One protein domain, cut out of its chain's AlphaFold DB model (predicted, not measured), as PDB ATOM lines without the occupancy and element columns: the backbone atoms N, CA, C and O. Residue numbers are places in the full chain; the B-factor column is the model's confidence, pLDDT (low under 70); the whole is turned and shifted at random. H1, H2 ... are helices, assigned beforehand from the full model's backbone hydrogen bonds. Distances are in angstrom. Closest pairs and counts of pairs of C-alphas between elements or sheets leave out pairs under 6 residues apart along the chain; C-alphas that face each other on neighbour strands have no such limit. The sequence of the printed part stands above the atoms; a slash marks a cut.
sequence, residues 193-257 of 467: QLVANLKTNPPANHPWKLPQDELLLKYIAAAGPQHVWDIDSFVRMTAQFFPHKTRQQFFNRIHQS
ATOM      1  N   GLN A 193     -95.743 204.056 -79.079       65.56
ATOM      2  CA  GLN A 193     -94.485 203.450 -78.625       65.56
ATOM      3  C   GLN A 193     -94.682 201.974 -78.281       65.56
ATOM      4  O   GLN A 193     -93.877 201.136 -78.676       65.56
ATOM      5  N   LEU A 194     -95.786 201.624 -77.619       65.75
ATOM      6  CA  LEU A 194     -96.091 200.235 -77.307       65.75
ATOM      7  C   LEU A 194     -96.352 199.414 -78.580       65.75
ATOM      8  O   LEU A 194     -95.751 198.360 -78.741       65.75
ATOM      9  N   VAL A 195     -97.142 199.909 -79.537       67.31
ATOM     10  CA  VAL A 195     -97.358 199.229 -80.830       67.31
ATOM     11  C   VAL A 195     -96.065 199.133 -81.651       67.31
ATOM     12  O   VAL A 195     -95.808 198.091 -82.244       67.31
ATOM     13  N   ALA A 196     -95.220 200.164 -81.668       71.50
ATOM     14  CA  ALA A 196     -93.928 200.148 -82.356       71.50
ATOM     15  C   ALA A 196     -92.960 199.136 -81.723       71.50
ATOM     16  O   ALA A 196     -92.377 198.316 -82.430       71.50
ATOM     17  N   ASN A 197     -92.879 199.107 -80.389       68.44
ATOM     18  CA  ASN A 197     -92.108 198.111 -79.643       68.44
ATOM     19  C   ASN A 197     -92.627 196.689 -79.892       68.44
ATOM     20  O   ASN A 197     -91.843 195.745 -79.940       68.44
ATOM     21  N   LEU A 198     -93.935 196.520 -80.095       67.94
ATOM     22  CA  LEU A 198     -94.539 195.229 -80.427       67.94
ATOM     23  C   LEU A 198     -94.360 194.804 -81.885       67.94
ATOM     24  O   LEU A 198     -94.427 193.607 -82.155       67.94
ATOM     25  N   LYS A 199     -94.124 195.751 -82.797       68.38
ATOM     26  CA  LYS A 199     -93.800 195.492 -84.208       68.38
ATOM     27  C   LYS A 199     -92.344 195.104 -84.438       68.38
ATOM     28  O   LYS A 199     -92.027 194.617 -85.520       68.38
ATOM     29  N   THR A 200     -91.455 195.297 -83.460       74.56
ATOM     30  CA  THR A 200     -90.148 194.627 -83.500       74.56
ATOM     31  C   THR A 200     -90.444 193.131 -83.545       74.56
ATOM     32  O   THR A 200     -91.055 192.642 -82.616       74.56
ATOM     33  N   ASN A 201     -90.174 192.442 -84.659       64.31
ATOM     34  CA  ASN A 201     -90.724 191.108 -84.942       64.31
ATOM     35  C   ASN A 201     -90.047 190.023 -84.077       64.31
ATOM     36  O   ASN A 201     -88.982 189.540 -84.475       64.31
ATOM     37  N   PRO A 202     -90.600 189.580 -82.924       75.69
ATOM     38  CA  PRO A 202     -90.082 188.382 -82.287       75.69
ATOM     39  C   PRO A 202     -90.471 187.149 -83.126       75.69
ATOM     40  O   PRO A 202     -91.443 187.194 -83.887       75.69
ATOM     41  N   PRO A 203     -89.779 186.010 -82.956       81.12
ATOM     42  CA  PRO A 203     -90.201 184.755 -83.569       81.12
ATOM     43  C   PRO A 203     -91.644 184.406 -83.171       81.12
ATOM     44  O   PRO A 203     -92.070 184.670 -82.041       81.12
ATOM     45  N   ALA A 204     -92.385 183.760 -84.077       77.94
ATOM     46  CA  ALA A 204     -93.819 183.471 -83.928       77.94
ATOM     47  C   ALA A 204     -94.194 182.680 -82.653       77.94
ATOM     48  O   ALA A 204     -95.337 182.703 -82.196       77.94
ATOM     49  N   ASN A 205     -93.221 182.006 -82.033       84.38
ATOM     50  CA  ASN A 205     -93.395 181.218 -80.810       84.38
ATOM     51  C   ASN A 205     -92.984 181.944 -79.522       84.38
ATOM     52  O   ASN A 205     -92.899 181.321 -78.466       84.38
ATOM     53  N   HIS A 206     -92.728 183.251 -79.568       85.44
ATOM     54  CA  HIS A 206     -92.371 183.995 -78.365       85.44
ATOM     55  C   HIS A 206     -93.519 183.943 -77.331       85.44
ATOM     56  O   HIS A 206     -94.681 184.105 -77.718       85.44
ATOM     57  N   PRO A 207     -93.252 183.771 -76.021       90.56
ATOM     58  CA  PRO A 207     -94.283 183.824 -74.980       90.56
ATOM     59  C   PRO A 207     -95.012 185.180 -74.946       90.56
ATOM     60  O   PRO A 207     -94.557 186.173 -75.518       90.56
ATOM     61  N   TRP A 208     -96.189 185.239 -74.324       90.50
ATOM     62  CA  TRP A 208     -96.883 186.513 -74.105       90.50
ATOM     63  C   TRP A 208     -96.123 187.348 -73.072       90.50
ATOM     64  O   TRP A 208     -95.771 186.838 -72.009       90.50
ATOM     65  N   LYS A 209     -95.827 188.608 -73.403       90.56
ATOM     66  CA  LYS A 209     -95.228 189.570 -72.464       90.56
ATOM     67  C   LYS A 209     -96.325 190.419 -71.821       90.56
ATOM     68  O   LYS A 209     -97.333 190.700 -72.462       90.56
ATOM     69  N   LEU A 210     -96.072 190.927 -70.616       87.62
ATOM     70  CA  LEU A 210     -97.021 191.775 -69.886       87.62
ATOM     71  C   LEU A 210     -97.566 192.969 -70.710       87.62
ATOM     72  O   LEU A 210     -98.778 193.156 -70.710       87.62
ATOM     73  N   PRO A 211     -96.757 193.711 -71.503       87.88
ATOM     74  CA  PRO A 211     -97.286 194.801 -72.332       87.88
ATOM     75  C   PRO A 211     -98.236 194.331 -73.446       87.88
ATOM     76  O   PRO A 211     -99.120 195.076 -73.858       87.88
ATOM     77  N   GLN A 212     -98.069 193.096 -73.939       90.31
ATOM     78  CA  GLN A 212     -98.972 192.502 -74.934       90.31
ATOM     79  C   GLN A 212    -100.320 192.161 -74.304       90.31
ATOM     80  O   GLN A 212    -101.358 192.413 -74.908       90.31
ATOM     81  N   ASP A 213    -100.296 191.616 -73.089       91.81
ATOM     82  CA  ASP A 213    -101.508 191.311 -72.334       91.81
ATOM     83  C   ASP A 213    -102.266 192.581 -71.951       91.81
ATOM     84  O   ASP A 213    -103.481 192.641 -72.104       91.81
ATOM     85  N   GLU A 214    -101.555 193.621 -71.512       88.25
ATOM     86  CA  GLU A 214    -102.154 194.915 -71.185       88.25
ATOM     87  C   GLU A 214    -102.799 195.565 -72.417       88.25
ATOM     88  O   GLU A 214    -103.924 196.060 -72.341       88.25
ATOM     89  N   LEU A 215    -102.113 195.531 -73.563       88.38
ATOM     90  CA  LEU A 215    -102.643 196.022 -74.832       88.38
ATOM     91  C   LEU A 215    -103.940 195.312 -75.214       88.38
ATOM     92  O   LEU A 215    -104.938 195.944 -75.563       88.38
ATOM     93  N   LEU A 216    -103.904 193.986 -75.125       90.50
ATOM     94  CA  LEU A 216    -105.029 193.128 -75.429       90.50
ATOM     95  C   LEU A 216    -106.211 193.412 -74.494       90.50
ATOM     96  O   LEU A 216    -107.333 193.607 -74.959       90.50
ATOM     97  N   LEU A 217    -105.957 193.524 -73.189       89.62
ATOM     98  CA  LEU A 217    -106.977 193.847 -72.198       89.62
ATOM     99  C   LEU A 217    -107.621 195.209 -72.465       89.62
ATOM    100  O   LEU A 217    -108.846 195.324 -72.435       89.62
ATOM    101  N   LYS A 218    -106.816 196.236 -72.759       88.06
ATOM    102  CA  LYS A 218    -107.321 197.578 -73.083       88.06
ATOM    103  C   LYS A 218    -108.179 197.568 -74.341       88.06
ATOM    104  O   LYS A 218    -109.203 198.241 -74.366       88.06
ATOM    105  N   TYR A 219    -107.786 196.808 -75.360       87.62
ATOM    106  CA  TYR A 219    -108.575 196.680 -76.582       87.62
ATOM    107  C   TYR A 219    -109.916 195.984 -76.316       87.62
ATOM    108  O   TYR A 219    -110.953 196.493 -76.733       87.62
ATOM    109  N   ILE A 220    -109.924 194.886 -75.551       86.69
ATOM    110  CA  ILE A 220    -111.161 194.191 -75.158       86.69
ATOM    111  C   ILE A 220    -112.077 195.121 -74.352       86.69
ATOM    112  O   ILE A 220    -113.275 195.197 -74.619       86.69
ATOM    113  N   ALA A 221    -111.511 195.861 -73.398       86.56
ATOM    114  CA  ALA A 221    -112.255 196.830 -72.600       86.56
ATOM    115  C   ALA A 221    -112.828 197.972 -73.458       86.56
ATOM    116  O   ALA A 221    -113.970 198.371 -73.248       86.56
ATOM    117  N   ALA A 222    -112.062 198.466 -74.436       87.12
ATOM    118  CA  ALA A 222    -112.486 199.529 -75.348       87.12
ATOM    119  C   ALA A 222    -113.557 199.068 -76.349       87.12
ATOM    120  O   ALA A 222    -114.446 199.847 -76.683       87.12
ATOM    121  N   ALA A 223    -113.502 197.815 -76.808       86.38
ATOM    122  CA  ALA A 223    -114.510 197.239 -77.699       86.38
ATOM    123  C   ALA A 223    -115.889 197.120 -77.018       86.38
ATOM    124  O   ALA A 223    -116.929 197.224 -77.672       86.38
ATOM    125  N   GLY A 224    -115.894 196.964 -75.690       84.50
ATOM    126  CA  GLY A 224    -117.101 196.910 -74.874       84.50
ATOM    127  C   GLY A 224    -117.824 195.554 -74.920       84.50
ATOM    128  O   GLY A 224    -117.499 194.681 -75.725       84.50
ATOM    129  N   PRO A 225    -118.824 195.348 -74.043       82.06
ATOM    130  CA  PRO A 225    -119.527 194.067 -73.894       82.06
ATOM    131  C   PRO A 225    -120.378 193.670 -75.110       82.06
ATOM    132  O   PRO A 225    -120.697 192.497 -75.276       82.06
ATOM    133  N   GLN A 226    -120.763 194.632 -75.949       80.12
ATOM    134  CA  GLN A 226    -121.521 194.403 -77.180       80.12
ATOM    135  C   GLN A 226    -120.668 193.843 -78.323       80.12
ATOM    136  O   GLN A 226    -121.219 193.399 -79.331       80.12
ATOM    137  N   HIS A 227    -119.339 193.882 -78.204       83.06
ATOM    138  CA  HIS A 227    -118.465 193.376 -79.247       83.06
ATOM    139  C   HIS A 227    -118.460 191.846 -79.233       83.06
ATOM    140  O   HIS A 227    -117.933 191.207 -78.319       83.06
ATOM    141  N   VAL A 228    -119.065 191.255 -80.259       81.12
ATOM    142  CA  VAL A 228    -119.008 189.814 -80.490       81.12
ATOM    143  C   VAL A 228    -117.698 189.504 -81.199       81.12
ATOM    144  O   VAL A 228    -117.463 189.960 -82.314       81.12
ATOM    145  N   TRP A 229    -116.848 188.721 -80.543       81.81
ATOM    146  CA  TRP A 229    -115.589 188.263 -81.116       81.81
ATOM    147  C   TRP A 229    -115.846 187.193 -82.178       81.81
ATOM    148  O   TRP A 229    -115.984 186.010 -81.864       81.81
ATOM    149  N   ASP A 230    -115.918 187.614 -83.435       86.81
ATOM    150  CA  ASP A 230    -115.938 186.725 -84.591       86.81
ATOM    151  C   ASP A 230    -114.520 186.447 -85.119       86.81
ATOM    152  O   ASP A 230    -113.520 187.053 -84.714       86.81
ATOM    153  N   ILE A 231    -114.425 185.472 -86.029       85.06
ATOM    154  CA  ILE A 231    -113.153 185.068 -86.640       85.06
ATOM    155  C   ILE A 231    -112.495 186.259 -87.351       85.06
ATOM    156  O   ILE A 231    -111.278 186.426 -87.251       85.06
ATOM    157  N   ASP A 232    -113.281 187.113 -88.004       86.88
ATOM    158  CA  ASP A 232    -112.773 188.252 -88.767       86.88
ATOM    159  C   ASP A 232    -112.213 189.356 -87.866       86.88
ATOM    160  O   ASP A 232    -111.165 189.937 -88.166       86.88
ATOM    161  N   SER A 233    -112.842 189.618 -86.720       86.56
ATOM    162  CA  SER A 233    -112.333 190.559 -85.719       86.56
ATOM    163  C   SER A 233    -111.033 190.060 -85.106       86.56
ATOM    164  O   SER A 233    -110.103 190.852 -84.945       86.56
ATOM    165  N   PHE A 234    -110.903 188.748 -84.864       86.19
ATOM    166  CA  PHE A 234    -109.621 188.164 -84.466       86.19
ATOM    167  C   PHE A 234    -108.543 188.379 -85.527       86.19
ATOM    168  O   PHE A 234    -107.455 188.842 -85.189       86.19
ATOM    169  N   VAL A 235    -108.837 188.091 -86.799       86.12
ATOM    170  CA  VAL A 235    -107.874 188.252 -87.899       86.12
ATOM    171  C   VAL A 235    -107.416 189.705 -88.012       86.12
ATOM    172  O   VAL A 235    -106.212 189.959 -87.945       86.12
ATOM    173  N   ARG A 236    -108.348 190.663 -88.084       86.75
ATOM    174  CA  ARG A 236    -108.026 192.099 -88.177       86.75
ATOM    175  C   ARG A 236    -107.141 192.566 -87.027       86.75
ATOM    176  O   ARG A 236    -106.131 193.226 -87.243       86.75
ATOM    177  N   MET A 237    -107.491 192.185 -85.806       86.50
ATOM    178  CA  MET A 237    -106.763 192.585 -84.610       86.50
ATOM    179  C   MET A 237    -105.382 191.930 -84.514       86.50
ATOM    180  O   MET A 237    -104.415 192.612 -84.178       86.50
ATOM    181  N   THR A 238    -105.260 190.634 -84.829       88.94
ATOM    182  CA  THR A 238    -103.945 189.975 -84.885       88.94
ATOM    183  C   THR A 238    -103.052 190.636 -85.926       88.94
ATOM    184  O   THR A 238    -101.924 190.985 -85.602       88.94
ATOM    185  N   ALA A 239    -103.571 190.941 -87.118       87.50
ATOM    186  CA  ALA A 239    -102.814 191.647 -88.149       87.50
ATOM    187  C   ALA A 239    -102.401 193.067 -87.717       87.50
ATOM    188  O   ALA A 239    -101.291 193.506 -88.008       87.50
ATOM    189  N   GLN A 240    -103.275 193.785 -87.004       87.38
ATOM    190  CA  GLN A 240    -103.039 195.178 -86.621       87.38
ATOM    191  C   GLN A 240    -102.087 195.333 -85.427       87.38
ATOM    192  O   GLN A 240    -101.232 196.222 -85.436       87.38
ATOM    193  N   PHE A 241    -102.244 194.507 -84.391       86.81
ATOM    194  CA  PHE A 241    -101.573 194.698 -83.098       86.81
ATOM    195  C   PHE A 241    -100.532 193.624 -82.775       86.81
ATOM    196  O   PHE A 241     -99.592 193.895 -82.027       86.81
ATOM    197  N   PHE A 242    -100.684 192.415 -83.317       89.94
ATOM    198  CA  PHE A 242     -99.854 191.259 -82.972       89.94
ATOM    199  C   PHE A 242     -99.489 190.430 -84.214       89.94
ATOM    200  O   PHE A 242     -99.814 189.242 -84.256       89.94
ATOM    201  N   PRO A 243     -98.827 191.018 -85.231       88.94
ATOM    202  CA  PRO A 243     -98.606 190.359 -86.523       88.94
ATOM    203  C   PRO A 243     -97.781 189.065 -86.415       88.94
ATOM    204  O   PRO A 243     -97.892 188.175 -87.251       88.94
ATOM    205  N   HIS A 244     -96.980 188.932 -85.358       88.44
ATOM    206  CA  HIS A 244     -96.182 187.747 -85.032       88.44
ATOM    207  C   HIS A 244     -96.951 186.656 -84.277       88.44
ATOM    208  O   HIS A 244     -96.407 185.577 -84.064       88.44
ATOM    209  N   LYS A 245     -98.179 186.914 -83.812       90.62
ATOM    210  CA  LYS A 245     -98.984 185.930 -83.077       90.62
ATOM    211  C   LYS A 245     -99.973 185.259 -84.009       90.62
ATOM    212  O   LYS A 245    -100.676 185.908 -84.776       90.62
ATOM    213  N   THR A 246    -100.095 183.942 -83.886       90.44
ATOM    214  CA  THR A 246    -101.118 183.216 -84.639       90.44
ATOM    215  C   THR A 246    -102.504 183.474 -84.052       90.44
ATOM    216  O   THR A 246    -102.668 183.675 -82.843       90.44
ATOM    217  N   ARG A 247    -103.537 183.375 -84.895       87.69
ATOM    218  CA  ARG A 247    -104.944 183.446 -84.467       87.69
ATOM    219  C   ARG A 247    -105.242 182.502 -83.298       87.69
ATOM    220  O   ARG A 247    -105.967 182.863 -82.379       87.69
ATOM    221  N   GLN A 248    -104.667 181.300 -83.310       87.94
ATOM    222  CA  GLN A 248    -104.879 180.312 -82.253       87.94
ATOM    223  C   GLN A 248    -104.207 180.714 -80.936       87.94
ATOM    224  O   GLN A 248    -104.822 180.581 -79.882       87.94
ATOM    225  N   GLN A 249    -102.977 181.236 -80.974       90.44
ATOM    226  CA  GLN A 249    -102.312 181.763 -79.776       90.44
ATOM    227  C   GLN A 249    -103.119 182.901 -79.155       90.44
ATOM    228  O   GLN A 249    -103.227 182.985 -77.934       90.44
ATOM    229  N   PHE A 250    -103.690 183.751 -80.002       89.56
ATOM    230  CA  PHE A 250    -104.523 184.868 -79.600       89.56
ATOM    231  C   PHE A 250    -105.846 184.412 -78.966       89.56
ATOM    232  O   PHE A 250    -106.158 184.796 -77.839       89.56
ATOM    233  N   PHE A 251    -106.573 183.515 -79.637       87.44
ATOM    234  CA  PHE A 251    -107.796 182.899 -79.118       87.44
ATOM    235  C   PHE A 251    -107.547 182.202 -77.775       87.44
ATOM    236  O   PHE A 251    -108.254 182.442 -76.794       87.44
ATOM    237  N   ASN A 252    -106.491 181.390 -77.695       88.31
ATOM    238  CA  ASN A 252    -106.106 180.725 -76.455       88.31
ATOM    239  C   ASN A 252    -105.762 181.746 -75.366       88.31
ATOM    240  O   ASN A 252    -106.126 181.537 -74.213       88.31
ATOM    241  N   ARG A 253    -105.100 182.860 -75.702       90.25
ATOM    242  CA  ARG A 253    -104.772 183.886 -74.709       90.25
ATOM    243  C   ARG A 253    -106.023 184.558 -74.163       90.25
ATOM    244  O   ARG A 253    -106.139 184.667 -72.949       90.25
ATOM    245  N   ILE A 254    -106.974 184.945 -75.006       87.56
ATOM    246  CA  ILE A 254    -108.215 185.565 -74.527       87.56
ATOM    247  C   ILE A 254    -109.026 184.593 -73.689       87.56
ATOM    248  O   ILE A 254    -109.472 184.974 -72.620       87.56
ATOM    249  N   HIS A 255    -109.216 183.354 -74.140       82.25
ATOM    250  CA  HIS A 255    -110.176 182.452 -73.500       82.25
ATOM    251  C   HIS A 255    -109.585 181.591 -72.378       82.25
ATOM    252  O   HIS A 255    -110.328 181.149 -71.502       82.25
ATOM    253  N   GLN A 256    -108.276 181.327 -72.398       82.31
ATOM    254  CA  GLN A 256    -107.615 180.364 -71.506       82.31
ATOM    255  C   GLN A 256    -106.555 180.995 -70.595       82.31
ATOM    256  O   GLN A 256    -105.782 180.260 -69.982       82.31
ATOM    257  N   SER A 257    -106.475 182.325 -70.523       82.94
ATOM    258  CA  SER A 257    -105.542 183.018 -69.631       82.94
ATOM    259  C   SER A 257    -106.254 183.977 -68.682       82.94
ATOM    260  O   SER A 257    -107.465 184.168 -68.768       82.94
TER     261      SER A 257
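AT A GLANCE: This is residues 193 to 257 of the 467 residues of the protein "Myb-like domain-containing protein" of Fistulifera solaris (UniProt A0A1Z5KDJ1). Three helices, H2, H3 and H4, make a triangle round the middle of a small all-helix domain, with the longest, H2, near the other two but touching neither. The short H1 sits at one end, by the last residue of H3 and the first turn of H2, while residues 221 to 228 stick out at the opposite end. The printed part has 65 residues with four named helices, H1 to H4 in chain order, and no named strand. It is compact, with a radius of gyration of the C-alphas of 11.3 A and spans of 32 by 23 by 21 A.

HOW THE PARTS SIT: Start with H2, residues 210 to 223, which touches no helix. Look next at H3, residues 231 to 241: H2 and H3 are near each other, with 6 pairs of C-alphas within 10 A. H4, residues 247 to 256, is also near H2, with 7 such pairs. H3 and H4 touch, about perpendicular at 79 degrees; their closest C-alphas, those of Val 235 and Arg 247, are 6.6 A apart. H1, residues 193 to 199, only just touches H3, with 3 pairs of C-alphas within 8 A, the closest being Val 195 and Phe 241 at 6.6 A. Those two run opposite ways at a steep tilt of 68 degrees, only just short of about perpendicular. H1 and H2 are close but not clearly touching, the C-alphas of Leu 194 and Pro 211 being closest at 7.5 A. H1 and H4 are apart. In H1, H2, H3 and H4 every O i to N i+4 pair is within hydrogen-bond range.

IN THESE COORDINATES: Find C-alpha 210 at (-97.021, 191.775, -69.886); from there H2 runs 19.9 A to C-alpha 223 at (-114.510, 197.239, -77.699). H3 measures 15.5 A, H4 13.6 A and H1 9.7 A. H4 ends at C-alpha 256, (-107.615, 180.364, -71.506).

THE WHOLE: The C-alphas farthest apart, those of Pro 203 and Gln 226, are 33.4 A apart. The printed part has no cut and no long link; the link from H3 to H4 is tight. Confidence is under 70 at residues 193 to 195, 197 to 199 and 201.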